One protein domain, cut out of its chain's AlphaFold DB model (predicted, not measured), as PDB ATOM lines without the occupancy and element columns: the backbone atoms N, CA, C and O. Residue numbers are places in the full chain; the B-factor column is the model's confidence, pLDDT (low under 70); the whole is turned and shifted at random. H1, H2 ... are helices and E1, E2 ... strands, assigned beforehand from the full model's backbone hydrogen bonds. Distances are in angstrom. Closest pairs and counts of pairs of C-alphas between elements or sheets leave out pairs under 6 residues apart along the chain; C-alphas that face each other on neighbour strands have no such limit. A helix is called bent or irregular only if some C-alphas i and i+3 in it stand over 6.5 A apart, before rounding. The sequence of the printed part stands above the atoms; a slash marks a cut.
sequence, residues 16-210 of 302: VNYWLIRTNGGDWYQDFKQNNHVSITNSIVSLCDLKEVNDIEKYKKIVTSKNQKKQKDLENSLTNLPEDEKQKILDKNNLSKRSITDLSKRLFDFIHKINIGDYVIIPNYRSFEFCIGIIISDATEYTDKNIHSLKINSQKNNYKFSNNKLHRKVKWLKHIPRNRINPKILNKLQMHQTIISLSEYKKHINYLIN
ATOM      1  N   VAL A  16     -63.101   7.380 204.761       93.56
ATOM      2  CA  VAL A  16     -63.917   7.176 205.958       93.56
ATOM      3  C   VAL A  16     -64.735   8.419 206.314       93.56
ATOM      4  O   VAL A  16     -64.217   9.541 206.369       93.56
ATOM      5  N   ASN A  17     -66.016   8.216 206.625       96.94
ATOM      6  CA  ASN A  17     -66.888   9.265 207.135       96.94
ATOM      7  C   ASN A  17     -67.071   9.184 208.648       96.94
ATOM      8  O   ASN A  17     -66.859   8.155 209.289       96.94
ATOM      9  N   TYR A  18     -67.486  10.313 209.215       96.94
ATOM     10  CA  TYR A  18     -67.707  10.466 210.645       96.94
ATOM     11  C   TYR A  18     -69.140  10.918 210.850       96.94
ATOM     12  O   TYR A  18     -69.586  11.890 210.241       96.94
ATOM     13  N   TRP A  19     -69.853  10.231 211.727       97.56
ATOM     14  CA  TRP A  19     -71.269  10.460 211.960       97.56
ATOM     15  C   TRP A  19     -71.533  10.649 213.442       97.56
ATOM     16  O   TRP A  19     -71.001   9.929 214.277       97.56
ATOM     17  N   LEU A  20     -72.403  11.589 213.780       96.75
ATOM     18  CA  LEU A  20     -73.049  11.621 215.079       96.75
ATOM     19  C   LEU A  20     -74.427  10.977 214.959       96.75
ATOM     20  O   LEU A  20     -75.222  11.402 214.120       96.75
ATOM     21  N   ILE A  21     -74.738  10.033 215.846       96.88
ATOM     22  CA  ILE A  21     -76.091   9.495 216.002       96.88
ATOM     23  C   ILE A  21     -76.602   9.827 217.399       96.88
ATOM     24  O   ILE A  21     -75.995   9.480 218.411       96.88
ATOM     25  N   ARG A  22     -77.741  10.521 217.469       94.00
ATOM     26  CA  ARG A  22     -78.364  10.870 218.748       94.00
ATOM     27  C   ARG A  22     -79.024   9.674 219.426       94.00
ATOM     28  O   ARG A  22     -79.687   8.861 218.797       94.00
ATOM     29  N   THR A  23     -78.951   9.679 220.749       94.75
ATOM     30  CA  THR A  23     -79.436   8.630 221.660       94.75
ATOM     31  C   THR A  23     -80.749   9.008 222.348       94.75
ATOM     32  O   THR A  23     -80.978   8.632 223.492       94.75
ATOM     33  N   ASN A  24     -81.599   9.807 221.692       92.44
ATOM     34  CA  ASN A  24     -82.855  10.317 222.260       92.44
ATOM     35  C   ASN A  24     -82.679  10.975 223.646       92.44
ATOM     36  O   ASN A  24     -83.149  10.477 224.665       92.44
ATOM     37  N   GLY A  25     -81.921  12.073 223.701       89.00
ATOM     38  CA  GLY A  25     -81.643  12.774 224.961       89.00
ATOM     39  C   GLY A  25     -80.675  12.048 225.901       89.00
ATOM     40  O   GLY A  25     -80.473  12.523 227.012       89.00
ATOM     41  N   GLY A  26     -80.053  10.947 225.467       93.50
ATOM     42  CA  GLY A  26     -79.164  10.113 226.281       93.50
ATOM     43  C   GLY A  26     -79.780   8.776 226.681       93.50
ATOM     44  O   GLY A  26     -79.047   7.876 227.078       93.50
ATOM     45  N   ASP A  27     -81.096   8.620 226.529       95.56
ATOM     46  CA  ASP A  27     -81.828   7.430 226.961       95.56
ATOM     47  C   ASP A  27     -81.267   6.140 226.345       95.56
ATOM     48  O   ASP A  27     -81.099   5.152 227.051       95.56
ATOM     49  N   TRP A  28     -80.916   6.148 225.056       96.94
ATOM     50  CA  TRP A  28     -80.423   4.955 224.347       96.94
ATOM     51  C   TRP A  28     -78.905   4.764 224.423       96.94
ATOM     52  O   TRP A  28     -78.370   3.844 223.810       96.94
ATOM     53  N   TYR A  29     -78.184   5.622 225.148       97.19
ATOM     54  CA  TYR A  29     -76.720   5.580 225.191       97.19
ATOM     55  C   TYR A  29     -76.193   4.246 225.732       97.19
ATOM     56  O   TYR A  29     -75.325   3.621 225.121       97.19
ATOM     57  N   GLN A  30     -76.754   3.784 226.853       96.88
ATOM     58  CA  GLN A  30     -76.341   2.521 227.466       96.88
ATOM     59  C   GLN A  30     -76.756   1.311 226.633       96.88
ATOM     60  O   GLN A  30     -75.980   0.369 226.520       96.88
ATOM     61  N   ASP A  31     -77.925   1.357 225.994       97.38
ATOM     62  CA  ASP A  31     -78.374   0.301 225.087       97.38
ATOM     63  C   ASP A  31     -77.399   0.098 223.927       97.38
ATOM     64  O   ASP A  31     -76.904  -1.005 223.698       97.38
ATOM     65  N   PHE A  32     -77.067   1.188 223.239       97.75
ATOM     66  CA  PHE A  32     -76.152   1.169 222.103       97.75
ATOM     67  C   PHE A  32     -74.772   0.642 222.502       97.75
ATOM     68  O   PHE A  32     -74.187  -0.189 221.800       97.75
ATOM     69  N   LYS A  33     -74.276   1.066 223.672       96.50
ATOM     70  CA  LYS A  33     -72.993   0.623 224.221       96.50
ATOM     71  C   LYS A  33     -72.992  -0.860 224.592       96.50
ATOM     72  O   LYS A  33     -72.114  -1.591 224.151       96.50
ATOM     73  N   GLN A  34     -73.963  -1.305 225.389       95.44
ATOM     74  CA  GLN A  34     -74.004  -2.676 225.909       95.44
ATOM     75  C   GLN A  34     -74.312  -3.706 224.821       95.44
ATOM     76  O   GLN A  34     -73.787  -4.815 224.863       95.44
ATOM     77  N   ASN A  35     -75.125  -3.336 223.829       96.44
ATOM     78  CA  ASN A  35     -75.557  -4.239 222.765       96.44
ATOM     79  C   ASN A  35     -74.817  -4.007 221.432       96.44
ATOM     80  O   ASN A  35     -75.209  -4.578 220.417       96.44
ATOM     81  N   ASN A  36     -73.743  -3.202 221.426       97.75
ATOM     82  CA  ASN A  36     -72.864  -2.977 220.269       97.75
ATOM     83  C   ASN A  36     -73.622  -2.593 218.985       97.75
ATOM     84  O   ASN A  36     -73.391  -3.148 217.905       97.75
ATOM     85  N   HIS A  37     -74.558  -1.651 219.099       98.00
ATOM     86  CA  HIS A  37     -75.376  -1.204 217.973       98.00
ATOM     87  C   HIS A  37     -75.702   0.278 218.050       98.00
ATOM     88  O   HIS A  37     -75.524   0.926 219.075       98.00
ATOM     89  N   VAL A  38     -76.204   0.800 216.941       98.19
ATOM     90  CA  VAL A  38     -76.905   2.078 216.866       98.19
ATOM     91  C   VAL A  38     -78.178   1.869 216.068       98.19
ATOM     92  O   VAL A  38     -78.183   1.136 215.076       98.19
ATOM     93  N   SER A  39     -79.253   2.529 216.476       96.75
ATOM     94  CA  SER A  39     -80.547   2.434 215.809       96.75
ATOM     95  C   SER A  39     -81.160   3.809 215.577       96.75
ATOM     96  O   SER A  39     -80.828   4.790 216.249       96.75
ATOM     97  N   ILE A  40     -82.077   3.887 214.616       95.31
ATOM     98  CA  ILE A  40     -82.812   5.116 214.313       95.31
ATOM     99  C   ILE A  40     -84.309   4.865 214.245       95.31
ATOM    100  O   ILE A  40     -84.773   3.797 213.853       95.31
ATOM    101  N   THR A  41     -85.085   5.882 214.607       91.00
ATOM    102  CA  THR A  41     -86.540   5.763 214.595       91.00
ATOM    103  C   THR A  41     -87.077   5.691 213.176       91.00
ATOM    104  O   THR A  41     -86.914   6.619 212.376       91.00
ATOM    105  N   ASN A  42     -87.787   4.599 212.923       86.88
ATOM    106  CA  ASN A  42     -88.540   4.329 211.716       86.88
ATOM    107  C   ASN A  42     -89.887   3.713 212.114       86.88
ATOM    108  O   ASN A  42     -89.924   2.609 212.648       86.88
ATOM    109  N   SER A  43     -90.980   4.447 211.912       76.31
ATOM    110  CA  SER A  43     -92.318   4.064 212.391       76.31
ATOM    111  C   SER A  43     -93.329   3.805 211.270       76.31
ATOM    112  O   SER A  43     -94.525   3.657 211.553       76.31
ATOM    113  N   ILE A  44     -92.878   3.814 210.009       86.06
ATOM    114  CA  ILE A  44     -93.763   3.846 208.830       86.06
ATOM    115  C   ILE A  44     -93.354   2.849 207.751       86.06
ATOM    116  O   ILE A  44     -94.224   2.254 207.120       86.06
ATOM    117  N   VAL A  45     -92.057   2.682 207.516       90.44
ATOM    118  CA  VAL A  45     -91.539   1.869 206.410       90.44
ATOM    119  C   VAL A  45     -90.640   0.767 206.943       90.44
ATOM    120  O   VAL A  45     -90.147   0.860 208.061       90.44
ATOM    121  N   SER A  46     -90.428  -0.274 206.153       90.62
ATOM    122  CA  SER A  46     -89.415  -1.298 206.413       90.62
ATOM    123  C   SER A  46     -88.154  -1.024 205.593       90.62
ATOM    124  O   SER A  46     -88.182  -0.263 204.624       90.62
ATOM    125  N   LEU A  47     -87.045  -1.669 205.940       91.88
ATOM    126  CA  LEU A  47     -85.819  -1.641 205.145       91.88
ATOM    127  C   LEU A  47     -86.062  -2.165 203.725       91.88
ATOM    128  O   LEU A  47     -85.543  -1.590 202.770       91.88
ATOM    129  N   CYS A  48     -86.883  -3.208 203.573       91.19
ATOM    130  CA  CYS A  48     -87.227  -3.776 202.268       91.19
ATOM    131  C   CYS A  48     -87.906  -2.759 201.342       91.19
ATOM    132  O   CYS A  48     -87.685  -2.802 200.139       91.19
ATOM    133  N   ASP A  49     -88.667  -1.804 201.889       90.12
ATOM    134  CA  ASP A  49     -89.313  -0.752 201.093       90.12
ATOM    135  C   ASP A  49     -88.302   0.232 200.467       90.12
ATOM    136  O   ASP A  49     -88.657   0.989 199.565       90.12
ATOM    137  N   LEU A  50     -87.064   0.278 200.974       92.81
ATOM    138  CA  LEU A  50     -86.116   1.364 200.711       92.81
ATOM    139  C   LEU A  50     -84.735   0.910 200.227       92.81
ATOM    140  O   LEU A  50     -84.006   1.716 199.649       92.81
ATOM    141  N   LYS A  51     -84.358  -0.354 200.448       89.31
ATOM    142  CA  LYS A  51     -82.992  -0.856 200.216       89.31
ATOM    143  C   LYS A  51     -82.509  -0.684 198.771       89.31
ATOM    144  O   LYS A  51     -81.326  -0.457 198.559       89.31
ATOM    145  N   GLU A  52     -83.406  -0.758 197.792       90.56
ATOM    146  CA  GLU A  52     -83.074  -0.618 196.361       90.56
ATOM    147  C   GLU A  52     -83.284   0.807 195.825       90.56
ATOM    148  O   GLU A  52     -83.026   1.105 194.659       90.56
ATOM    149  N   VAL A  53     -83.761   1.721 196.669       90.81
ATOM    150  CA  VAL A  53     -84.075   3.090 196.273       90.81
ATOM    151  C   VAL A  53     -82.865   3.965 196.571       90.81
ATOM    152  O   VAL A  53     -82.507   4.130 197.724       90.81
ATOM    153  N   ASN A  54     -82.249   4.578 195.561       89.44
ATOM    154  CA  ASN A  54     -81.095   5.469 195.763       89.44
ATOM    155  C   ASN A  54     -81.415   6.947 195.458       89.44
ATOM    156  O   ASN A  54     -80.589   7.692 194.941       89.44
ATOM    157  N   ASP A  55     -82.650   7.368 195.732       93.00
ATOM    158  CA  ASP A  55     -83.140   8.719 195.445       93.00
ATOM    159  C   ASP A  55     -84.001   9.233 196.605       93.00
ATOM    160  O   ASP A  55     -85.016   8.632 196.973       93.00
ATOM    161  N   ILE A  56     -83.599  10.372 197.173       92.38
ATOM    162  CA  ILE A  56     -84.259  10.983 198.327       92.38
ATOM    163  C   ILE A  56     -85.682  11.480 198.020       92.38
ATOM    164  O   ILE A  56     -86.541  11.463 198.903       92.38
ATOM    165  N   GLU A  57     -85.980  11.880 196.782       93.19
ATOM    166  CA  GLU A  57     -87.338  12.275 196.392       93.19
ATOM    167  C   GLU A  57     -88.256  11.051 196.296       93.19
ATOM    168  O   GLU A  57     -89.422  11.101 196.700       93.19
ATOM    169  N   LYS A  58     -87.720   9.904 195.855       93.81
ATOM    170  CA  LYS A  58     -88.449   8.628 195.904       93.81
ATOM    171  C   LYS A  58     -88.704   8.186 197.347       93.81
ATOM    172  O   LYS A  58     -89.820   7.762 197.641       93.81
ATOM    173  N   TYR A  59     -87.748   8.378 198.261       93.56
ATOM    174  CA  TYR A  59     -87.963   8.148 199.699       93.56
ATOM    175  C   TYR A  59     -89.162   8.938 200.223       93.56
ATOM    176  O   TYR A  59     -90.060   8.357 200.833       93.56
ATOM    177  N   LYS A  60     -89.213  10.248 199.944       94.88
ATOM    178  CA  LYS A  60     -90.325  11.108 200.380       94.88
ATOM    179  C   LYS A  60     -91.666  10.595 199.867       94.88
ATOM    180  O   LYS A  60     -92.627  10.550 200.635       94.88
ATOM    181  N   LYS A  61     -91.739  10.170 198.601       94.88
ATOM    182  CA  LYS A  61     -92.960   9.599 198.009       94.88
ATOM    183  C   LYS A  61     -93.390   8.309 198.714       94.88
ATOM    184  O   LYS A  61     -94.553   8.198 199.100       94.88
ATOM    185  N   ILE A  62     -92.461   7.377 198.943       94.69
ATOM    186  CA  ILE A  62     -92.740   6.096 199.615       94.69
ATOM    187  C   ILE A  62     -93.215   6.331 201.051       94.69
ATOM    188  O   ILE A  62     -94.261   5.816 201.450       94.69
ATOM    189  N   VAL A  63     -92.497   7.159 201.816       94.38
ATOM    190  CA  VAL A  63     -92.862   7.498 203.200       94.38
ATOM    191  C   VAL A  63     -94.225   8.190 203.251       94.38
ATOM    192  O   VAL A  63     -95.037   7.858 204.111       94.38
ATOM    193  N   THR A  64     -94.516   9.102 202.317       94.81
ATOM    194  CA  THR A  64     -95.826   9.776 202.230       94.81
ATOM    195  C   THR A  64     -96.950   8.776 201.980       94.81
ATOM    196  O   THR A  64     -97.939   8.778 202.710       94.81
ATOM    197  N   SER A  65     -96.781   7.892 200.994       94.62
ATOM    198  CA  SER A  65     -97.778   6.874 200.649       94.62
ATOM    199  C   SER A  65     -98.047   5.921 201.819       94.62
ATOM    200  O   SER A  65     -99.199   5.670 202.175       94.62
ATOM    201  N   LYS A  66     -96.994   5.446 202.492       94.25
ATOM    202  CA  LYS A  66     -97.120   4.563 203.661       94.25
ATOM    203  C   LYS A  66     -97.738   5.278 204.865       94.25
ATOM    204  O   LYS A  66     -98.534   4.672 205.577       94.25
ATOM    205  N   ASN A  67     -97.439   6.563 205.064       93.69
ATOM    206  CA  ASN A  67     -98.081   7.382 206.094       93.69
ATOM    207  C   ASN A  67     -99.590   7.539 205.832       93.69
ATOM    208  O   ASN A  67    -100.386   7.322 206.738       93.69
ATOM    209  N   GLN A  68     -99.989   7.841 204.592       93.25
ATOM    210  CA  GLN A  68    -101.402   7.937 204.197       93.25
ATOM    211  C   GLN A  68    -102.142   6.609 204.384       93.25
ATOM    212  O   GLN A  68    -103.242   6.589 204.928       93.25
ATOM    213  N   LYS A  69    -101.523   5.491 203.985       93.31
ATOM    214  CA  LYS A  69    -102.094   4.157 204.204       93.31
ATOM    215  C   LYS A  69    -102.297   3.877 205.695       93.31
ATOM    216  O   LYS A  69    -103.393   3.512 206.095       93.31
ATOM    217  N   LYS A  70    -101.274   4.127 206.518       91.19
ATOM    218  CA  LYS A  70    -101.346   3.960 207.976       91.19
ATOM    219  C   LYS A  70    -102.461   4.805 208.601       91.19
ATOM    220  O   LYS A  70    -103.130   4.332 209.511       91.19
ATOM    221  N   GLN A  71    -102.657   6.032 208.118       91.38
ATOM    222  CA  GLN A  71    -103.746   6.906 208.561       91.38
ATOM    223  C   GLN A  71    -105.119   6.324 208.222       91.38
ATOM    224  O   GLN A  71    -105.969   6.248 209.100       91.38
ATOM    225  N   LYS A  72    -105.303   5.823 206.998       91.38
ATOM    226  CA  LYS A  72    -106.549   5.166 206.583       91.38
ATOM    227  C   LYS A  72    -106.837   3.893 207.388       91.38
ATOM    228  O   LYS A  72    -107.963   3.674 207.817       91.38
ATOM    229  N   ASP A  73    -105.819   3.065 207.617       91.94
ATOM    230  CA  ASP A  73    -105.951   1.833 208.407       91.94
ATOM    231  C   ASP A  73    -106.312   2.147 209.875       91.94
ATOM    232  O   ASP A  73    -107.135   1.460 210.485       91.94
ATOM    233  N   LEU A  74    -105.732   3.218 210.431       90.31
ATOM    234  CA  LEU A  74    -106.054   3.711 211.770       90.31
ATOM    235  C   LEU A  74    -107.481   4.265 211.834       90.31
ATOM    236  O   LEU A  74    -108.217   3.913 212.746       90.31
ATOM    237  N   GLU A  75    -107.894   5.069 210.854       90.31
ATOM    238  CA  GLU A  75    -109.253   5.612 210.759       90.31
ATOM    239  C   GLU A  75    -110.310   4.498 210.744       90.31
ATOM    240  O   GLU A  75    -111.266   4.543 211.519       90.31
ATOM    241  N   ASN A  76    -110.079   3.448 209.949       89.62
ATOM    242  CA  ASN A  76    -110.945   2.268 209.883       89.62
ATOM    243  C   ASN A  76    -111.014   1.485 211.205       89.62
ATOM    244  O   ASN A  76    -111.981   0.767 211.437       89.62
ATOM    245  N   SER A  77    -109.998   1.591 212.065       90.19
ATOM    246  CA  SER A  77    -109.957   0.895 213.359       90.19
ATOM    247  C   SER A  77    -110.656   1.675 214.481       90.19
ATOM    248  O   SER A  77    -110.926   1.114 215.540       90.19
ATOM    249  N   LEU A  78    -110.939   2.965 214.274       90.06
ATOM    250  CA  LEU A  78    -111.494   3.883 215.279       90.06
ATOM    251  C   LEU A  78    -112.989   4.177 215.056       90.06
ATOM    252  O   LEU A  78    -113.504   5.155 215.588       90.06
ATOM    253  N   THR A  79    -113.701   3.341 214.293       84.50
ATOM    254  CA  THR A  79    -115.103   3.570 213.875       84.50
ATOM    255  C   THR A  79    -116.094   3.751 215.024       84.50
ATOM    256  O   THR A  79    -117.159   4.318 214.816       84.50
ATOM    257  N   ASN A  80    -115.760   3.273 216.224       87.12
ATOM    258  CA  ASN A  80    -116.650   3.284 217.388       87.12
ATOM    259  C   ASN A  80    -116.373   4.441 218.364       87.12
ATOM    260  O   ASN A  80    -116.990   4.489 219.427       87.12
ATOM    261  N   LEU A  81    -115.427   5.333 218.053       87.19
ATOM    262  CA  LEU A  81    -115.103   6.482 218.899       87.19
ATOM    263  C   LEU A  81    -115.857   7.742 218.454       87.19
ATOM    264  O   LEU A  81    -116.124   7.902 217.262       87.19
ATOM    265  N   PRO A  82    -116.144   8.669 219.385       89.56
ATOM    266  CA  PRO A  82    -116.591  10.014 219.042       89.56
ATOM    267  C   PRO A  82    -115.635  10.689 218.046       89.56
ATOM    268  O   PRO A  82    -114.413  10.552 218.153       89.56
ATOM    269  N   GLU A  83    -116.179  11.437 217.081       87.19
ATOM    270  CA  GLU A  83    -115.387  12.051 215.999       87.19
ATOM    271  C   GLU A  83    -114.297  13.008 216.516       87.19
ATOM    272  O   GLU A  83    -113.209  13.080 215.946       87.19
ATOM    273  N   ASP A  84    -114.528  13.702 217.634       88.31
ATOM    274  CA  ASP A  84    -113.541  14.612 218.218       88.31
ATOM    275  C   ASP A  84    -112.347  13.868 218.849       88.31
ATOM    276  O   ASP A  84    -111.206  14.328 218.751       88.31
ATOM    277  N   GLU A  85    -112.575  12.706 219.467       89.56
ATOM    278  CA  GLU A  85    -111.506  11.836 219.970       89.56
ATOM    279  C   GLU A  85    -110.751  11.159 218.826       89.56
ATOM    280  O   GLU A  85    -109.515  11.135 218.819       89.56
ATOM    281  N   LYS A  86    -111.485  10.671 217.822       89.31
ATOM    282  CA  LYS A  86    -110.924  10.071 216.610       89.31
ATOM    283  C   LYS A  86    -109.977  11.041 215.903       89.31
ATOM    284  O   LYS A  86    -108.834  10.675 215.623       89.31
ATOM    285  N   GLN A  87    -110.394  12.291 215.699       87.56
ATOM    286  CA  GLN A  87    -109.570  13.307 215.042       87.56
ATOM    287  C   GLN A  87    -108.290  13.616 215.834       87.56
ATOM    288  O   GLN A  87    -107.198  13.620 215.263       87.56
ATOM    289  N   LYS A  88    -108.382  13.769 217.166       90.38
ATOM    290  CA  LYS A  88    -107.205  13.969 218.037       90.38
ATOM    291  C   LYS A  88    -106.193  12.826 217.905       90.38
ATOM    292  O   LYS A  88    -104.982  13.066 217.911       90.38
ATOM    293  N   ILE A  89    -106.664  11.581 217.798       89.00
ATOM    294  CA  ILE A  89    -105.803  10.401 217.636       89.00
ATOM    295  C   ILE A  89    -105.145  10.386 216.251       89.00
ATOM    296  O   ILE A  89    -103.937  10.137 216.165       89.00
ATOM    297  N   LEU A  90    -105.902  10.662 215.186       88.25
ATOM    298  CA  LEU A  90    -105.389  10.710 213.813       88.25
ATOM    299  C   LEU A  90    -104.301  11.777 213.671       88.25
ATOM    300  O   LEU A  90    -103.184  11.458 213.250       88.25
ATOM    301  N   ASP A  91    -104.571  12.999 214.136       88.12
ATOM    302  CA  ASP A  91    -103.637  14.127 214.071       88.12
ATOM    303  C   ASP A  91    -102.341  13.841 214.833       88.12
ATOM    304  O   ASP A  91    -101.244  14.082 214.326       88.12
ATOM    305  N   LYS A  92    -102.445  13.244 216.027       88.94
ATOM    306  CA  LYS A  92    -101.281  12.866 216.839       88.94
ATOM    307  C   LYS A  92    -100.399  11.811 216.164       88.94
ATOM    308  O   LYS A  92     -99.191  11.785 216.399       88.94
ATOM    309  N   ASN A  93    -100.985  10.926 215.359       86.81
ATOM    310  CA  ASN A  93    -100.268   9.849 214.673       86.81
ATOM    311  C   ASN A  93     -99.853  10.209 213.240       86.81
ATOM    312  O   ASN A  93     -99.163   9.416 212.590       86.81
ATOM    313  N   ASN A  94    -100.270  11.368 212.730       90.06
ATOM    314  CA  ASN A  94     -99.966  11.794 211.374       90.06
ATOM    315  C   ASN A  94     -98.619  12.511 211.309       90.06
ATOM    316  O   ASN A  94     -98.287  13.349 212.148       90.06
ATOM    317  N   LEU A  95     -97.824  12.208 210.284       90.25
ATOM    318  CA  LEU A  95     -96.616  12.977 210.022       90.25
ATOM    319  C   LEU A  95     -96.922  14.231 209.208       90.25
ATOM    320  O   LEU A  95     -97.466  14.170 208.108       90.25
ATOM    321  N   SER A  96     -96.447  15.371 209.707       92.50
ATOM    322  CA  SER A  96     -96.383  16.601 208.917       92.50
ATOM    323  C   SER A  96     -95.452  16.442 207.702       92.50
ATOM    324  O   SER A  96     -94.522  15.630 207.714       92.50
ATOM    325  N   LYS A  97     -95.615  17.289 206.675       92.12
ATOM    326  CA  LYS A  97     -94.708  17.336 205.504       92.12
ATOM    327  C   LYS A  97     -93.234  17.506 205.900       92.12
ATOM    328  O   LYS A  97     -92.345  16.895 205.303       92.12
ATOM    329  N   ARG A  98     -92.976  18.314 206.934       92.12
ATOM    330  CA  ARG A  98     -91.634  18.516 207.492       92.12
ATOM    331  C   ARG A  98     -91.105  17.228 208.121       92.12
ATOM    332  O   ARG A  98     -90.016  16.792 207.772       92.12
ATOM    333  N   SER A  99     -91.911  16.567 208.951       91.50
ATOM    334  CA  SER A  99     -91.553  15.293 209.586       91.50
ATOM    335  C   SER A  99     -91.278  14.186 208.563       91.50
ATOM    336  O   SER A  99     -90.359  13.396 208.759       91.50
ATOM    337  N   ILE A 100     -92.030  14.142 207.457       93.69
ATOM    338  CA  ILE A 100     -91.777  13.223 206.334       93.69
ATOM    339  C   ILE A 100     -90.417  13.513 205.699       93.69
ATOM    340  O   ILE A 100     -89.653  12.585 205.441       93.69
ATOM    341  N   THR A 101     -90.099  14.787 205.463       93.69
ATOM    342  CA  THR A 101     -88.810  15.200 204.892       93.69
ATOM    343  C   THR A 101     -87.651  14.806 205.807       93.69
ATOM    344  O   THR A 101     -86.695  14.178 205.349       93.69
ATOM    345  N   ASP A 102     -87.766  15.098 207.103       92.50
ATOM    346  CA  ASP A 102     -86.748  14.774 208.104       92.50
ATOM    347  C   ASP A 102     -86.563  13.255 208.252       92.50
ATOM    348  O   ASP A 102     -85.430  12.766 208.281       92.50
ATOM    349  N   LEU A 103     -87.661  12.488 208.290       93.94
ATOM    350  CA  LEU A 103     -87.627  11.024 208.327       93.94
ATOM    351  C   LEU A 103     -86.971  10.456 207.065       93.94
ATOM    352  O   LEU A 103     -86.107   9.592 207.171       93.94
ATOM    353  N   SER A 104     -87.339  10.962 205.887       94.94
ATOM    354  CA  SER A 104     -86.800  10.499 204.603       94.94
ATOM    355  C   SER A 104     -85.293  10.711 204.524       94.94
ATOM    356  O   SER A 104     -84.565   9.776 204.202       94.94
ATOM    357  N   LYS A 105     -84.812  11.906 204.895       94.31
ATOM    358  CA  LYS A 105     -83.377  12.203 204.936       94.31
ATOM    359  C   LYS A 105     -82.646  11.297 205.925       94.31
ATOM    360  O   LYS A 105     -81.647  10.687 205.569       94.31
ATOM    361  N   ARG A 106     -83.180  11.151 207.143       95.12
ATOM    362  CA  ARG A 106     -82.601  10.280 208.173       95.12
ATOM    363  C   ARG A 106     -82.480   8.828 207.706       95.12
ATOM    364  O   ARG A 106     -81.451   8.206 207.944       95.12
ATOM    365  N   LEU A 107     -83.523   8.287 207.077       96.00
ATOM    366  CA  LEU A 107     -83.515   6.919 206.555       96.00
ATOM    367  C   LEU A 107     -82.522   6.772 205.404       96.00
ATOM    368  O   LEU A 107     -81.786   5.792 205.366       96.00
ATOM    369  N   PHE A 108     -82.481   7.742 204.492       95.81
ATOM    370  CA  PHE A 108     -81.553   7.733 203.366       95.81
ATOM    371  C   PHE A 108     -80.096   7.755 203.840       95.81
ATOM    372  O   PHE A 108     -79.312   6.895 203.442       95.81
ATOM    373  N   ASP A 109     -79.756   8.665 204.758       95.88
ATOM    374  CA  ASP A 109     -78.407   8.761 205.319       95.88
ATOM    375  C   ASP A 109     -78.014   7.453 206.025       95.88
ATOM    376  O   ASP A 109     -76.945   6.896 205.778       95.88
ATOM    377  N   PHE A 110     -78.904   6.905 206.857       97.06
ATOM    378  CA  PHE A 110     -78.616   5.687 207.613       97.06
ATOM    379  C   PHE A 110     -78.483   4.436 206.744       97.06
ATOM    380  O   PHE A 110     -77.685   3.562 207.073       97.06
ATOM    381  N   ILE A 111     -79.271   4.310 205.674       96.12
ATOM    382  CA  ILE A 111     -79.277   3.117 204.816       96.12
ATOM    383  C   ILE A 111     -78.146   3.187 203.783       96.12
ATOM    384  O   ILE A 111     -77.447   2.192 203.618       96.12
ATOM    385  N   HIS A 112     -77.920   4.347 203.157       94.94
ATOM    386  CA  HIS A 112     -77.055   4.461 201.971       94.94
ATOM    387  C   HIS A 112     -75.780   5.282 202.154       94.94
ATOM    388  O   HIS A 112     -74.847   5.118 201.375       94.94
ATOM    389  N   LYS A 113     -75.730   6.211 203.118       95.75
ATOM    390  CA  LYS A 113     -74.555   7.086 203.300       95.75
ATOM    391  C   LYS A 113     -73.594   6.579 204.364       95.75
ATOM    392  O   LYS A 113     -72.393   6.759 204.205       95.75
ATOM    393  N   ILE A 114     -74.115   5.981 205.433       97.44
ATOM    394  CA  ILE A 114     -73.294   5.350 206.467       97.44
ATOM    395  C   ILE A 114     -72.797   4.000 205.947       97.44
ATOM    396  O   ILE A 114     -73.601   3.113 205.662       97.44
ATOM    397  N   ASN A 115     -71.479   3.828 205.886       96.50
ATOM    398  CA  ASN A 115     -70.836   2.631 205.350       96.50
ATOM    399  C   ASN A 115     -70.065   1.850 206.418       96.50
ATOM    400  O   ASN A 115     -69.721   2.366 207.483       96.50
ATOM    401  N   ILE A 116     -69.765   0.584 206.124       97.38
ATOM    402  CA  ILE A 116     -68.870  -0.225 206.956       97.38
ATOM    403  C   ILE A 116     -67.472   0.417 206.973       97.38
ATOM    404  O   ILE A 116     -66.892   0.745 205.933       97.38
ATOM    405  N   GLY A 117     -66.926   0.582 208.175       95.94
ATOM    406  CA  GLY A 117     -65.672   1.289 208.424       95.94
ATOM    407  C   GLY A 117     -65.842   2.760 208.803       95.94
ATOM    408  O   GLY A 117     -64.887   3.335 209.315       95.94
ATOM    409  N   ASP A 118     -67.030   3.354 208.636       97.88
ATOM    410  CA  ASP A 118     -67.291   4.716 209.109       97.88
ATOM    411  C   ASP A 118     -67.245   4.799 210.638       97.88
ATOM    412  O   ASP A 118     -67.656   3.877 211.351       97.88
ATOM    413  N   TYR A 119     -66.799   5.946 211.149       97.50
ATOM    414  CA  TYR A 119     -66.842   6.233 212.575       97.50
ATOM    415  C   TYR A 119     -68.201   6.790 212.978       97.50
ATOM    416  O   TYR A 119     -68.777   7.655 212.315       97.50
ATOM    417  N   VAL A 120     -68.684   6.339 214.129       98.00
ATOM    418  CA  VAL A 120     -69.902   6.834 214.759       98.00
ATOM    419  C   VAL A 120     -69.607   7.343 216.161       98.00
ATOM    420  O   VAL A 120     -68.905   6.705 216.945       98.00
ATOM    421  N   ILE A 121     -70.170   8.502 216.479       97.44
ATOM    422  CA  ILE A 121     -70.130   9.126 217.791       97.44
ATOM    423  C   ILE A 121     -71.552   9.171 218.337       97.44
ATOM    424  O   ILE A 121     -72.470   9.652 217.670       97.44
ATOM    425  N   ILE A 122     -71.736   8.704 219.568       97.38
ATOM    426  CA  ILE A 122     -73.015   8.798 220.273       97.38
ATOM    427  C   ILE A 122     -72.853   9.634 221.549       97.38
ATOM    428  O   ILE A 122     -71.902   9.407 222.300       97.38
ATOM    429  N   PRO A 123     -73.736  10.612 221.813       96.06
ATOM    430  CA  PRO A 123     -73.710  11.381 223.052       96.06
ATOM    431  C   PRO A 123     -74.476  10.669 224.177       96.06
ATOM    432  O   PRO A 123     -75.494  10.019 223.932       96.06
ATOM    433  N   ASN A 124     -74.037  10.849 225.419       95.75
ATOM    434  CA  ASN A 124     -74.799  10.524 226.627       95.75
ATOM    435  C   ASN A 124     -75.771  11.675 226.985       95.75
ATOM    436  O   ASN A 124     -75.832  12.705 226.303       95.75
ATOM    437  N   TYR A 125     -76.529  11.522 228.073       93.19
ATOM    438  CA  TYR A 125     -77.385  12.543 228.667       93.19
ATOM    439  C   TYR A 125     -76.656  13.883 228.807       93.19
ATOM    440  O   TYR A 125     -75.503  13.946 229.245       93.19
ATOM    441  N   ARG A 126     -77.321  14.959 228.357       89.94
ATOM    442  CA  ARG A 126     -76.774  16.333 228.263       89.94
ATOM    443  C   ARG A 126     -75.433  16.438 227.523       89.94
ATOM    444  O   ARG A 126     -74.772  17.471 227.579       89.94
ATOM    445  N   SER A 127     -75.044  15.393 226.791       91.25
ATOM    446  CA  SER A 127     -73.752  15.300 226.118       91.25
ATOM    447  C   SER A 127     -72.577  15.556 227.074       91.25
ATOM    448  O   SER A 127     -71.637  16.265 226.711       91.25
ATOM    449  N   PHE A 128     -72.658  15.032 228.307       93.62
ATOM    450  CA  PHE A 128     -71.544  15.047 229.268       93.62
ATOM    451  C   PHE A 128     -70.412  14.102 228.866       93.62
ATOM    452  O   PHE A 128     -69.252  14.339 229.196       93.62
ATOM    453  N   GLU A 129     -70.749  13.057 228.121       95.19
ATOM    454  CA  GLU A 129     -69.830  12.025 227.663       95.19
ATOM    455  C   GLU A 129     -70.258  11.539 226.281       95.19
ATOM    456  O   GLU A 129     -71.405  11.730 225.864       95.19
ATOM    457  N   PHE A 130     -69.322  10.915 225.578       96.44
ATOM    458  CA  PHE A 130     -69.498  10.398 224.234       96.44
ATOM    459  C   PHE A 130     -68.833   9.032 224.102       96.44
ATOM    460  O   PHE A 130     -67.783   8.776 224.694       96.44
ATOM    461  N   CYS A 131     -69.399   8.184 223.253       97.25
ATOM    462  CA  CYS A 131     -68.756   6.958 222.795       97.25
ATOM    463  C   CYS A 131     -68.422   7.084 221.313       97.25
ATOM    464  O   CYS A 131     -69.267   7.511 220.529       97.25
ATOM    465  N   ILE A 132     -67.203   6.693 220.945       97.44
ATOM    466  CA  ILE A 132     -66.745   6.603 219.558       97.44
ATOM    467  C   ILE A 132     -66.611   5.125 219.198       97.44
ATOM    468  O   ILE A 132     -66.032   4.348 219.964       97.44
ATOM    469  N   GLY A 133     -67.144   4.732 218.046       97.38
ATOM    470  CA  GLY A 133     -67.070   3.375 217.514       97.38
ATOM    471  C   GLY A 133     -66.946   3.349 215.994       97.38
ATOM    472  O   GLY A 133     -67.035   4.389 215.348       97.38
ATOM    473  N   ILE A 134     -66.750   2.156 215.436       97.31
ATOM    474  CA  ILE A 134     -66.714   1.896 213.989       97.31
ATOM    475  C   ILE A 134     -67.942   1.072 213.596       97.31
ATOM    476  O   ILE A 134     -68.268   0.088 214.265       97.31
ATOM    477  N   ILE A 135     -68.606   1.447 212.502       98.38
ATOM    478  CA  ILE A 135     -69.686   0.666 211.893       98.38
ATOM    479  C   ILE A 135     -69.115  -0.624 211.298       98.38
ATOM    480  O   ILE A 135     -68.215  -0.585 210.461       98.38
ATOM    481  N   ILE A 136     -69.666  -1.772 211.698       98.12
ATOM    482  CA  ILE A 136     -69.198  -3.104 211.267       98.12
ATOM    483  C   ILE A 136     -70.266  -3.911 210.513       98.12
ATOM    484  O   ILE A 136     -70.069  -5.093 210.246       98.12
ATOM    485  N   SER A 137     -71.415  -3.309 210.196       98.12
ATOM    486  CA  SER A 137     -72.449  -3.947 209.378       98.12
ATOM    487  C   SER A 137     -73.226  -2.952 208.525       98.12
ATOM    488  O   SER A 137     -73.330  -1.762 208.849       98.12
ATOM    489  N   ASP A 138     -73.862  -3.482 207.485       97.31
ATOM    490  CA  ASP A 138     -74.944  -2.803 206.780       97.31
ATOM    491  C   ASP A 138     -76.145  -2.545 207.698       97.31
ATOM    492  O   ASP A 138     -76.236  -3.084 208.811       97.31
ATOM    493  N   ALA A 139     -77.061  -1.694 207.231       96.69
ATOM    494  CA  ALA A 139     -78.336  -1.477 207.896       96.69
ATOM    495  C   ALA A 139     -79.182  -2.756 207.832       96.69
ATOM    496  O   ALA A 139     -79.393  -3.322 206.758       96.69
ATOM    497  N   THR A 140     -79.685  -3.193 208.982       96.12
ATOM    498  CA  THR A 140     -80.540  -4.376 209.129       96.12
ATOM    499  C   THR A 140     -81.723  -4.073 210.039       96.12
ATOM    500  O   THR A 140     -81.716  -3.086 210.776       96.12
ATOM    501  N   GLU A 141     -82.751  -4.918 210.003       95.88
ATOM    502  CA  GLU A 141     -83.889  -4.814 210.915       95.88
ATOM    503  C   GLU A 141     -83.879  -5.936 211.944       95.88
ATOM    504  O   GLU A 141     -83.737  -7.113 211.611       95.88
ATOM    505  N   TYR A 142     -84.074  -5.564 213.205       95.44
ATOM    506  CA  TYR A 142     -84.320  -6.523 214.264       95.44
ATOM    507  C   TYR A 142     -85.672  -7.212 214.075       95.44
ATOM    508  O   TYR A 142     -86.694  -6.571 213.819       95.44
ATOM    509  N   THR A 143     -85.684  -8.528 214.291       94.12
ATOM    510  CA  THR A 143     -86.931  -9.279 214.464       94.12
ATOM    511  C   THR A 143     -87.552  -8.969 215.828       94.12
ATOM    512  O   THR A 143     -86.866  -8.514 216.748       94.12
ATOM    513  N   ASP A 144     -88.835  -9.282 216.010       92.56
ATOM    514  CA  ASP A 144     -89.503  -9.073 217.302       92.56
ATOM    515  C   ASP A 144     -88.842  -9.882 218.435       92.56
ATOM    516  O   ASP A 144     -88.753  -9.412 219.570       92.56
ATOM    517  N   LYS A 145     -88.266 -11.053 218.116       94.19
ATOM    518  CA  LYS A 145     -87.460 -11.848 219.061       94.19
ATOM    519  C   LYS A 145     -86.206 -11.095 219.511       94.19
ATOM    520  O   LYS A 145     -85.881 -11.105 220.698       94.19
ATOM    521  N   ASN A 146     -85.513 -10.421 218.590       94.69
ATOM    522  CA  ASN A 146     -84.336  -9.620 218.934       94.69
ATOM    523  C   ASN A 146     -84.719  -8.436 219.831       94.69
ATOM    524  O   ASN A 146     -84.091  -8.236 220.868       94.69
ATOM    525  N   ILE A 147     -85.780  -7.703 219.488       94.00
ATOM    526  CA  ILE A 147     -86.278  -6.590 220.310       94.00
ATOM    527  C   ILE A 147     -86.647  -7.062 221.724       94.00
ATOM    528  O   ILE A 147     -86.277  -6.424 222.711       94.00
ATOM    529  N   HIS A 148     -87.310  -8.214 221.845       94.44
ATOM    530  CA  HIS A 148     -87.630  -8.804 223.143       94.44
ATOM    531  C   HIS A 148     -86.369  -9.126 223.962       94.44
ATOM    532  O   HIS A 148     -86.318  -8.833 225.157       94.44
ATOM    533  N   SER A 149     -85.321  -9.665 223.328       93.56
ATOM    534  CA  SER A 149     -84.046  -9.927 224.010       93.56
ATOM    535  C   SER A 149     -83.366  -8.647 224.519       93.56
ATOM    536  O   SER A 149     -82.878  -8.625 225.649       93.56
ATOM    537  N   LEU A 150     -83.413  -7.555 223.743       94.19
ATOM    538  CA  LEU A 150     -82.890  -6.247 224.157       94.19
ATOM    539  C   LEU A 150     -83.665  -5.686 225.352       94.19
ATOM    540  O   LEU A 150     -83.058  -5.168 226.288       94.19
ATOM    541  N   LYS A 151     -84.995  -5.844 225.354       94.75
ATOM    542  CA  LYS A 151     -85.860  -5.440 226.469       94.75
ATOM    543  C   LYS A 151     -85.514  -6.181 227.761       94.75
ATOM    544  O   LYS A 151     -85.388  -5.540 228.801       94.75
ATOM    545  N   ILE A 152     -85.319  -7.503 227.703       94.19
ATOM    546  CA  ILE A 152     -84.904  -8.298 228.873       94.19
ATOM    547  C   ILE A 152     -83.545  -7.815 229.394       94.19
ATOM    548  O   ILE A 152     -83.386  -7.606 230.596       94.19
ATOM    549  N   ASN A 153     -82.568  -7.606 228.501       92.50
ATOM    550  CA  ASN A 153     -81.236  -7.139 228.892       92.50
ATOM    551  C   ASN A 153     -81.294  -5.757 229.572       92.50
ATOM    552  O   ASN A 153     -80.675  -5.525 230.608       92.50
ATOM    553  N   SER A 154     -82.128  -4.868 229.033       94.69
ATOM    554  CA  SER A 154     -82.409  -3.541 229.583       94.69
ATOM    555  C   SER A 154     -83.020  -3.570 230.975       94.69
ATOM    556  O   SER A 154     -82.585  -2.808 231.836       94.69
ATOM    557  N   GLN A 155     -83.973  -4.467 231.218       94.31
ATOM    558  CA  GLN A 155     -84.561  -4.656 232.542       94.31
ATOM    559  C   GLN A 155     -83.532  -5.199 233.536       94.31
ATOM    560  O   GLN A 155     -83.434  -4.694 234.651       94.31
ATOM    561  N   LYS A 156     -82.721  -6.180 233.118       94.19
ATOM    562  CA  LYS A 156     -81.685  -6.790 233.960       94.19
ATOM    563  C   LYS A 156     -80.604  -5.791 234.386       94.19
ATOM    564  O   LYS A 156     -80.187  -5.805 235.538       94.19
ATOM    565  N   ASN A 157     -80.168  -4.926 233.470       92.62
ATOM    566  CA  ASN A 157     -79.074  -3.976 233.708       92.62
ATOM    567  C   ASN A 157     -79.561  -2.541 233.985       92.62
ATOM    568  O   ASN A 157     -78.748  -1.617 234.001       92.62
ATOM    569  N   ASN A 158     -80.869  -2.348 234.179       94.25
ATOM    570  CA  ASN A 158     -81.510  -1.086 234.549       94.25
ATOM    571  C   ASN A 158     -81.136   0.123 233.663       94.25
ATOM    572  O   ASN A 158     -80.716   1.174 234.150       94.25
ATOM    573  N   TYR A 159     -81.292  -0.009 232.343       94.31
ATOM    574  CA  TYR A 159     -81.131   1.103 231.398       94.31
ATOM    575  C   TYR A 159     -82.312   1.186 230.430       94.31
ATOM    576  O   TYR A 159     -83.014   0.201 230.221       94.31
ATOM    577  N   LYS A 160     -82.543   2.340 229.792       94.75
ATOM    578  CA  LYS A 160     -83.585   2.484 228.761       94.75
ATOM    579  C   LYS A 160     -83.092   1.956 227.411       94.75
ATOM    580  O   LYS A 160     -82.054   2.392 226.924       94.75
ATOM    581  N   PHE A 161     -83.845   1.061 226.778       94.25
ATOM    582  CA  PHE A 161     -83.503   0.557 225.444       94.25
ATOM    583  C   PHE A 161     -84.262   1.250 224.318       94.25
ATOM    584  O   PHE A 161     -85.321   1.853 224.514       94.25
ATOM    585  N   SER A 162     -83.703   1.147 223.117       94.38
ATOM    586  CA  SER A 162     -84.359   1.571 221.896       94.38
ATOM    587  C   SER A 162     -85.259   0.467 221.346       94.38
ATOM    588  O   SER A 162     -84.801  -0.629 221.040       94.38
ATOM    589  N   ASN A 163     -86.537   0.780 221.130       93.38
ATOM    590  CA  ASN A 163     -87.480  -0.124 220.461       93.38
ATOM    591  C   ASN A 163     -87.443  -0.004 218.920       93.38
ATOM    592  O   ASN A 163     -88.365  -0.437 218.229       93.38
ATOM    593  N   ASN A 164     -86.424   0.657 218.365       94.75
ATOM    594  CA  ASN A 164     -86.286   0.831 216.923       94.75
ATOM    595  C   ASN A 164     -85.813  -0.476 216.270       94.75
ATOM    596  O   ASN A 164     -84.841  -1.078 216.720       94.75
ATOM    597  N   LYS A 165     -86.449  -0.874 215.162       94.56
ATOM    598  CA  LYS A 165     -86.046  -2.072 214.410       94.56
ATOM    599  C   LYS A 165     -84.811  -1.843 213.544       94.56
ATOM    600  O   LYS A 165     -83.941  -2.705 213.515       94.56
ATOM    601  N   LEU A 166     -84.731  -0.707 212.849       96.25
ATOM    602  CA  LEU A 166     -83.639  -0.404 211.924       96.25
ATOM    603  C   LEU A 166     -82.360  -0.046 212.692       96.25
ATOM    604  O   LEU A 166     -82.326   0.952 213.420       96.25
ATOM    605  N   HIS A 167     -81.317  -0.853 212.517       96.88
ATOM    606  CA  HIS A 167     -80.077  -0.754 213.277       96.88
ATOM    607  C   HIS A 167     -78.834  -1.085 212.436       96.88
ATOM    608  O   HIS A 167     -78.923  -1.629 211.337       96.88
ATOM    609  N   ARG A 168     -77.662  -0.752 212.982       98.19
ATOM    610  CA  ARG A 168     -76.331  -1.157 212.503       98.19
ATOM    611  C   ARG A 168     -75.496  -1.632 213.683       98.19
ATOM    612  O   ARG A 168     -75.622  -1.090 214.780       98.19
ATOM    613  N   LYS A 169     -74.642  -2.632 213.469       98.50
ATOM    614  CA  LYS A 169     -73.683  -3.098 214.478       98.50
ATOM    615  C   LYS A 169     -72.481  -2.162 214.537       98.50
ATOM    616  O   LYS A 169     -72.015  -1.664 213.509       98.50
ATOM    617  N   VAL A 170     -71.964  -1.960 215.744       98.62
ATOM    618  CA  VAL A 170     -70.864  -1.039 216.032       98.62
ATOM    619  C   VAL A 170     -69.836  -1.719 216.919       98.62
ATOM    620  O   VAL A 170     -70.186  -2.337 217.919       98.62
ATOM    621  N   LYS A 171     -68.557  -1.559 216.586       97.81
ATOM    622  CA  LYS A 171     -67.452  -1.866 217.493       97.81
ATOM    623  C   LYS A 171     -67.054  -0.590 218.229       97.81
ATOM    624  O   LYS A 171     -66.485   0.316 217.622       97.81
ATOM    625  N   TRP A 172     -67.356  -0.502 219.523       97.50
ATOM    626  CA  TRP A 172     -66.969   0.649 220.342       97.50
ATOM    627  C   TRP A 172     -65.463   0.657 220.605       97.50
ATOM    628  O   TRP A 172     -64.882  -0.369 220.949       97.50
ATOM    629  N   LEU A 173     -64.843   1.823 220.438       94.06
ATOM    630  CA  LEU A 173     -63.402   2.013 220.589       94.06
ATOM    631  C   LEU A 173     -63.059   2.783 221.855       94.06
ATOM    632  O   LEU A 173     -62.125   2.427 222.566       94.06
ATOM    633  N   LYS A 174     -63.788   3.874 222.122       92.69
ATOM    634  CA  LYS A 174     -63.381   4.818 223.163       92.69
ATOM    635  C   LYS A 174     -64.548   5.538 223.808       92.69
ATOM    636  O   LYS A 174     -65.568   5.813 223.177       92.69
ATOM    637  N   HIS A 175     -64.351   5.867 225.077       94.56
ATOM    638  CA  HIS A 175     -65.231   6.704 225.874       94.56
ATOM    639  C   HIS A 175     -64.551   8.049 226.122       94.56
ATOM    640  O   HIS A 175     -63.395   8.079 226.546       94.56
ATOM    641  N   ILE A 176     -65.243   9.148 225.834       93.94
ATOM    642  CA  ILE A 176     -64.665  10.491 225.818       93.94
ATOM    643  C   ILE A 176     -65.533  11.447 226.650       93.94
ATOM    644  O   ILE A 176     -66.714  11.611 226.341       93.94
ATOM    645  N   PRO A 177     -64.976  12.119 227.672       93.00
ATOM    646  CA  PRO A 177     -65.688  13.168 228.396       93.00
ATOM    647  C   PRO A 177     -65.866  14.421 227.527       93.00
ATOM    648  O   PRO A 177     -65.045  14.725 226.659       93.00
ATOM    649  N   ARG A 178     -66.925  15.195 227.787       92.19
ATOM    650  CA  ARG A 178     -67.282  16.402 227.020       92.19
ATOM    651  C   ARG A 178     -66.144  17.407 226.878       92.19
ATOM    652  O   ARG A 178     -66.001  17.990 225.811       92.19
ATOM    653  N   ASN A 179     -65.352  17.607 227.929       88.38
ATOM    654  CA  ASN A 179     -64.249  18.573 227.947       88.38
ATOM    655  C   ASN A 179     -63.130  18.257 226.939       88.38
ATOM    656  O   ASN A 179     -62.354  19.146 226.610       88.38
ATOM    657  N   ARG A 180     -63.052  17.020 226.432       87.50
ATOM    658  CA  ARG A 180     -62.109  16.633 225.374       87.50
ATOM    659  C   ARG A 180     -62.668  16.827 223.967       87.50
ATOM    660  O   ARG A 180     -61.906  16.806 223.007       87.50
ATOM    661  N   ILE A 181     -63.980  16.999 223.811       89.75
ATOM    662  CA  ILE A 181     -64.584  17.220 222.496       89.75
ATOM    663  C   ILE A 181     -64.354  18.667 222.071       89.75
ATOM    664  O   ILE A 181     -64.643  19.600 222.818       89.75
ATOM    665  N   ASN A 182     -63.894  18.855 220.834       87.25
ATOM    666  CA  ASN A 182     -63.701  20.185 220.271       87.25
ATOM    667  C   ASN A 182     -65.018  21.001 220.319       87.25
ATOM    668  O   ASN A 182     -66.054  20.497 219.866       87.25
ATOM    669  N   PRO A 183     -65.004  22.266 220.787       87.88
ATOM    670  CA  PRO A 183     -66.202  23.106 220.864       87.88
ATOM    671  C   PRO A 183     -66.981  23.231 219.546       87.88
ATOM    672  O   PRO A 183     -68.210  23.279 219.560       87.88
ATOM    673  N   LYS A 184     -66.305  23.201 218.388       89.00
ATOM    674  CA  LYS A 184     -66.965  23.241 217.071       89.00
ATOM    675  C   LYS A 184     -67.844  22.009 216.832       89.00
ATOM    676  O   LYS A 184     -68.945  22.144 216.302       89.00
ATOM    677  N   ILE A 185     -67.406  20.831 217.286       91.00
ATOM    678  CA  ILE A 185     -68.213  19.600 217.257       91.00
ATOM    679  C   ILE A 185     -69.395  19.737 218.226       91.00
ATOM    680  O   ILE A 185     -70.521  19.388 217.877       91.00
ATOM    681  N   LEU A 186     -69.169  20.295 219.424       90.50
ATOM    682  CA  LEU A 186     -70.235  20.509 220.412       90.50
ATOM    683  C   LEU A 186     -71.338  21.440 219.889       90.50
ATOM    684  O   LEU A 186     -72.513  21.175 220.132       90.50
ATOM    685  N   ASN A 187     -70.991  22.475 219.121       88.25
ATOM    686  CA  ASN A 187     -71.971  23.381 218.518       88.25
ATOM    687  C   ASN A 187     -72.896  22.660 217.526       88.25
ATOM    688  O   ASN A 187     -74.091  22.949 217.467       88.25
ATOM    689  N   LYS A 188     -72.403  21.646 216.803       88.19
ATOM    690  CA  LYS A 188     -73.253  20.826 215.920       88.19
ATOM    691  C   LYS A 188     -74.295  20.018 216.685       88.19
ATOM    692  O   LYS A 188     -75.358  19.735 216.139       88.19
ATOM    693  N   LEU A 189     -74.061  19.712 217.963       83.25
ATOM    694  CA  LEU A 189     -75.038  19.026 218.814       83.25
ATOM    695  C   LEU A 189     -76.283  19.870 219.105       83.25
ATOM    696  O   LEU A 189     -77.244  19.328 219.647       83.25
ATOM    697  N   GLN A 190     -76.309  21.152 218.744       80.75
ATOM    698  CA  GLN A 190     -77.517  21.977 218.814       80.75
ATOM    699  C   GLN A 190     -78.464  21.715 217.629       80.75
ATOM    700  O   GLN A 190     -79.671  21.901 217.741       80.75
ATOM    701  N   MET A 191     -77.954  21.209 216.502       78.19
ATOM    702  CA  MET A 191     -78.751  20.949 215.299       78.19
ATOM    703  C   MET A 191     -79.678  19.760 215.542       78.19
ATOM    704  O   MET A 191     -79.185  18.647 215.480       78.19
ATOM    705  N   HIS A 192     -80.976  19.916 215.814       77.50
ATOM    706  CA  HIS A 192     -81.916  18.855 216.262       77.50
ATOM    707  C   HIS A 192     -82.132  17.615 215.334       77.50
ATOM    708  O   HIS A 192     -83.053  16.831 215.542       77.50
ATOM    709  N   GLN A 193     -81.266  17.369 214.346       86.00
ATOM    710  CA  GLN A 193     -81.265  16.206 213.441       86.00
ATOM    711  C   GLN A 193     -80.727  14.911 214.085       86.00
ATOM    712  O   GLN A 193     -79.688  14.907 214.734       86.00
ATOM    713  N   THR A 194     -81.384  13.766 213.893       87.81
ATOM    714  CA  THR A 194     -80.942  12.496 214.516       87.81
ATOM    715  C   THR A 194     -79.545  12.045 214.079       87.81
ATOM    716  O   THR A 194     -78.812  11.507 214.907       87.81
ATOM    717  N   ILE A 195     -79.202  12.263 212.805       95.44
ATOM    718  CA  ILE A 195     -77.910  11.924 212.198       95.44
ATOM    719  C   ILE A 195     -77.270  13.217 211.711       95.44
ATOM    720  O   ILE A 195     -77.939  14.029 211.071       95.44
ATOM    721  N   ILE A 196     -75.993  13.415 212.024       94.88
ATOM    722  CA  ILE A 196     -75.222  14.586 211.598       94.88
ATOM    723  C   ILE A 196     -73.877  14.101 211.065       94.88
ATOM    724  O   ILE A 196     -73.193  13.336 211.742       94.88
ATOM    725  N   SER A 197     -73.481  14.552 209.875       95.06
ATOM    726  CA  SER A 197     -72.118  14.321 209.392       95.06
ATOM    727  C   SER A 197     -71.137  15.195 210.174       95.06
ATOM    728  O   SER A 197     -71.347  16.395 210.346       95.06
ATOM    729  N   LEU A 198     -70.064  14.571 210.645       95.62
ATOM    730  CA  LEU A 198     -68.930  15.186 211.325       95.62
ATOM    731  C   LEU A 198     -67.636  15.052 210.512       95.62
ATOM    732  O   LEU A 198     -66.560  15.310 211.048       95.62
ATOM    733  N   SER A 199     -67.710  14.657 209.234       94.38
ATOM    734  CA  SER A 199     -66.521  14.422 208.399       94.38
ATOM    735  C   SER A 199     -65.633  15.667 208.256       94.38
ATOM    736  O   SER A 199     -64.414  15.546 208.130       94.38
ATOM    737  N   GLU A 200     -66.205  16.870 208.380       93.06
ATOM    738  CA  GLU A 200     -65.453  18.135 208.430       93.06
ATOM    739  C   GLU A 200     -64.504  18.234 209.646       93.06
ATOM    740  O   GLU A 200     -63.503  18.946 209.601       93.06
ATOM    741  N   TYR A 201     -64.768  17.475 210.715       92.19
ATOM    742  CA  TYR A 201     -63.989  17.451 211.957       92.19
ATOM    743  C   TYR A 201     -63.089  16.216 212.091       92.19
ATOM    744  O   TYR A 201     -62.596  15.948 213.191       92.19
ATOM    745  N   LYS A 202     -62.839  15.476 210.999       91.31
ATOM    746  CA  LYS A 202     -62.090  14.204 211.017       91.31
ATOM    747  C   LYS A 202     -60.782  14.256 211.809       91.31
ATOM    748  O   LYS A 202     -60.543  13.389 212.635       91.31
ATOM    749  N   LYS A 203     -59.982  15.318 211.653       87.12
ATOM    750  CA  LYS A 203     -58.697  15.480 212.365       87.12
ATOM    751  C   LYS A 203     -58.872  15.507 213.886       87.12
ATOM    752  O   LYS A 203     -58.152  14.824 214.605       87.12
ATOM    753  N   HIS A 204     -59.863  16.260 214.372       88.31
ATOM    754  CA  HIS A 204     -60.162  16.331 215.803       88.31
ATOM    755  C   HIS A 204     -60.669  14.991 216.340       88.31
ATOM    756  O   HIS A 204     -60.352  14.639 217.469       88.31
ATOM    757  N   ILE A 205     -61.441  14.240 215.548       92.19
ATOM    758  CA  ILE A 205     -61.979  12.940 215.963       92.19
ATOM    759  C   ILE A 205     -60.891  11.860 215.948       92.19
ATOM    760  O   ILE A 205     -60.797  11.095 216.905       92.19
ATOM    761  N   ASN A 206     -60.032  11.832 214.927       91.44
ATOM    762  CA  ASN A 206     -58.922  10.880 214.826       91.44
ATOM    763  C   ASN A 206     -57.992  10.983 216.022       91.44
ATOM    764  O   ASN A 206     -57.723   9.975 216.667       91.44
ATOM    765  N   TYR A 207     -57.619  12.210 216.390       87.19
ATOM    766  CA  TYR A 207     -56.849  12.471 217.602       87.19
ATOM    767  C   TYR A 207     -57.504  11.889 218.863       87.19
ATOM    768  O   TYR A 207     -56.831  11.313 219.720       87.19
ATOM    769  N   LEU A 208     -58.829  12.018 218.986       88.69
ATOM    770  CA  LEU A 208     -59.544  11.464 220.129       88.69
ATOM    771  C   LEU A 208     -59.487   9.943 220.153       88.69
ATOM    772  O   LEU A 208     -59.418   9.391 221.247       88.69
ATOM    773  N   ILE A 209     -59.497   9.279 218.995       88.75
ATOM    774  CA  ILE A 209     -59.397   7.821 218.874       88.75
ATOM    775  C   ILE A 209     -57.975   7.373 219.216       88.75
ATOM    776  O   ILE A 209     -57.785   6.711 220.242       88.75
ATOM    777  N   ASN A 210     -56.986   7.807 218.434       86.69
ATOM    778  CA  ASN A 210     -55.582   7.459 218.608       86.69
ATOM    779  C   ASN A 210     -54.693   8.699 218.370       86.69
ATOM    780  O   ASN A 210     -54.809   9.330 217.318       86.69
TER     781      ASN A 210
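Overview. This is residues 16 to 210 of the 302 residues of an uncharacterized protein of Staphylococcus aureus (UniProt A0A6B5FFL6). A strongly twisted sheet of six strands makes the body, curled like part of a barrel and folded back on itself, E2 and E5 facing E3, E1 and E6 with E4 as the hinge; H1 packs on one face, H4 and H7 on the other. The helical hairpin H2 and H3 reaches away from this body as a long arm, residues 79 to 85 sticking out at its tip, and H4 leads back to the sheet. The printed part has 195 residues with seven named helices and six named strands, in the order E1 H1 E2 H2 H3 H4 E3 E4 H5 E5 H6 E6 H7; the mixed sheet runs E2 E5 E4 E3 E1 E6. The class is mixed, helices and strands; the whole is compact, with a radius of gyration of the C-alphas of 18.2 A and spans of 60 by 41 by 29 A.

Arrangement. E1, residues 18 to 21, is antiparallel to E6, residues 195 to 197, with N 20 and O 196 within hydrogen-bond range at 2.8 A. E1 is parallel to E3, residues 119 to 123, with N 121 and O 19 at 2.8 A. H1, residues 29 to 34, is on the sheet at a height over the sheet of 7.0 A. E2, residues 37 to 39, is antiparallel to E5, residues 166 to 177, with N 38 and O 168 at 2.9 A. H2, residues 56 to 77, touches H3, residues 83 to 93, with residues 71 to 75 alone, at a shallow tilt of 29 degrees, opposite ways; the closest C-alphas, of Gln 71 and Leu 90, are 6.7 A apart. With residues 56 to 64 alone H2 touches H4, residues 97 to 113, at a steep tilt of 56 degrees; the closest C-alphas, of Lys 60 and Ser 104, are 5.5 A apart. H4 is on the opposite face of the sheet from H1, at a height of 8.4 A. E3 forms a hairpin with E4, residues 129 to 135, with N 122 and O 131 at 2.9 A. E4 and E5 are antiparallel, with N 132 and O 174 at 2.9 A. H5, residues 144 to 156, is close to but not clearly touching H1; the closest C-alphas, of Asp 31 and Ser 154, are 7.2 A apart. H6, residues 183 to 188, is close to but not clearly touching H7, residues 199 to 209; the closest C-alphas, of Ile 185 and Tyr 201, are 7.1 A apart. H7 is on the same face as H4, across E1 at 87 degrees on the local plane. Every O i to N i+4 pair is within hydrogen-bond range in H1 to H5, against 1 of 2 in H6 and 5 of 7 in H7.

Along the chain. E1 begins at C-alpha 18 (-67.707, 10.466, 210.645). H2 measures 31.4 A, H4 22.7 A and E5 27.9 A from first to last C-alpha; E5 bends by 82 degrees at residue 173. H7 is irregular, with C-alphas 200 and 203 at 8.3 A, and ends at C-alpha 209 (-59.397, 7.821, 218.874).

Size, cuts and confidence. The two C-alphas farthest apart, of Asn 80 and Asn 210, are 61.2 A apart. The printed part has no cut. The link from E2 to H2, residues 40 to 55, is long. The mean pLDDT of the printed part is 92.9, and no printed residue is under 70.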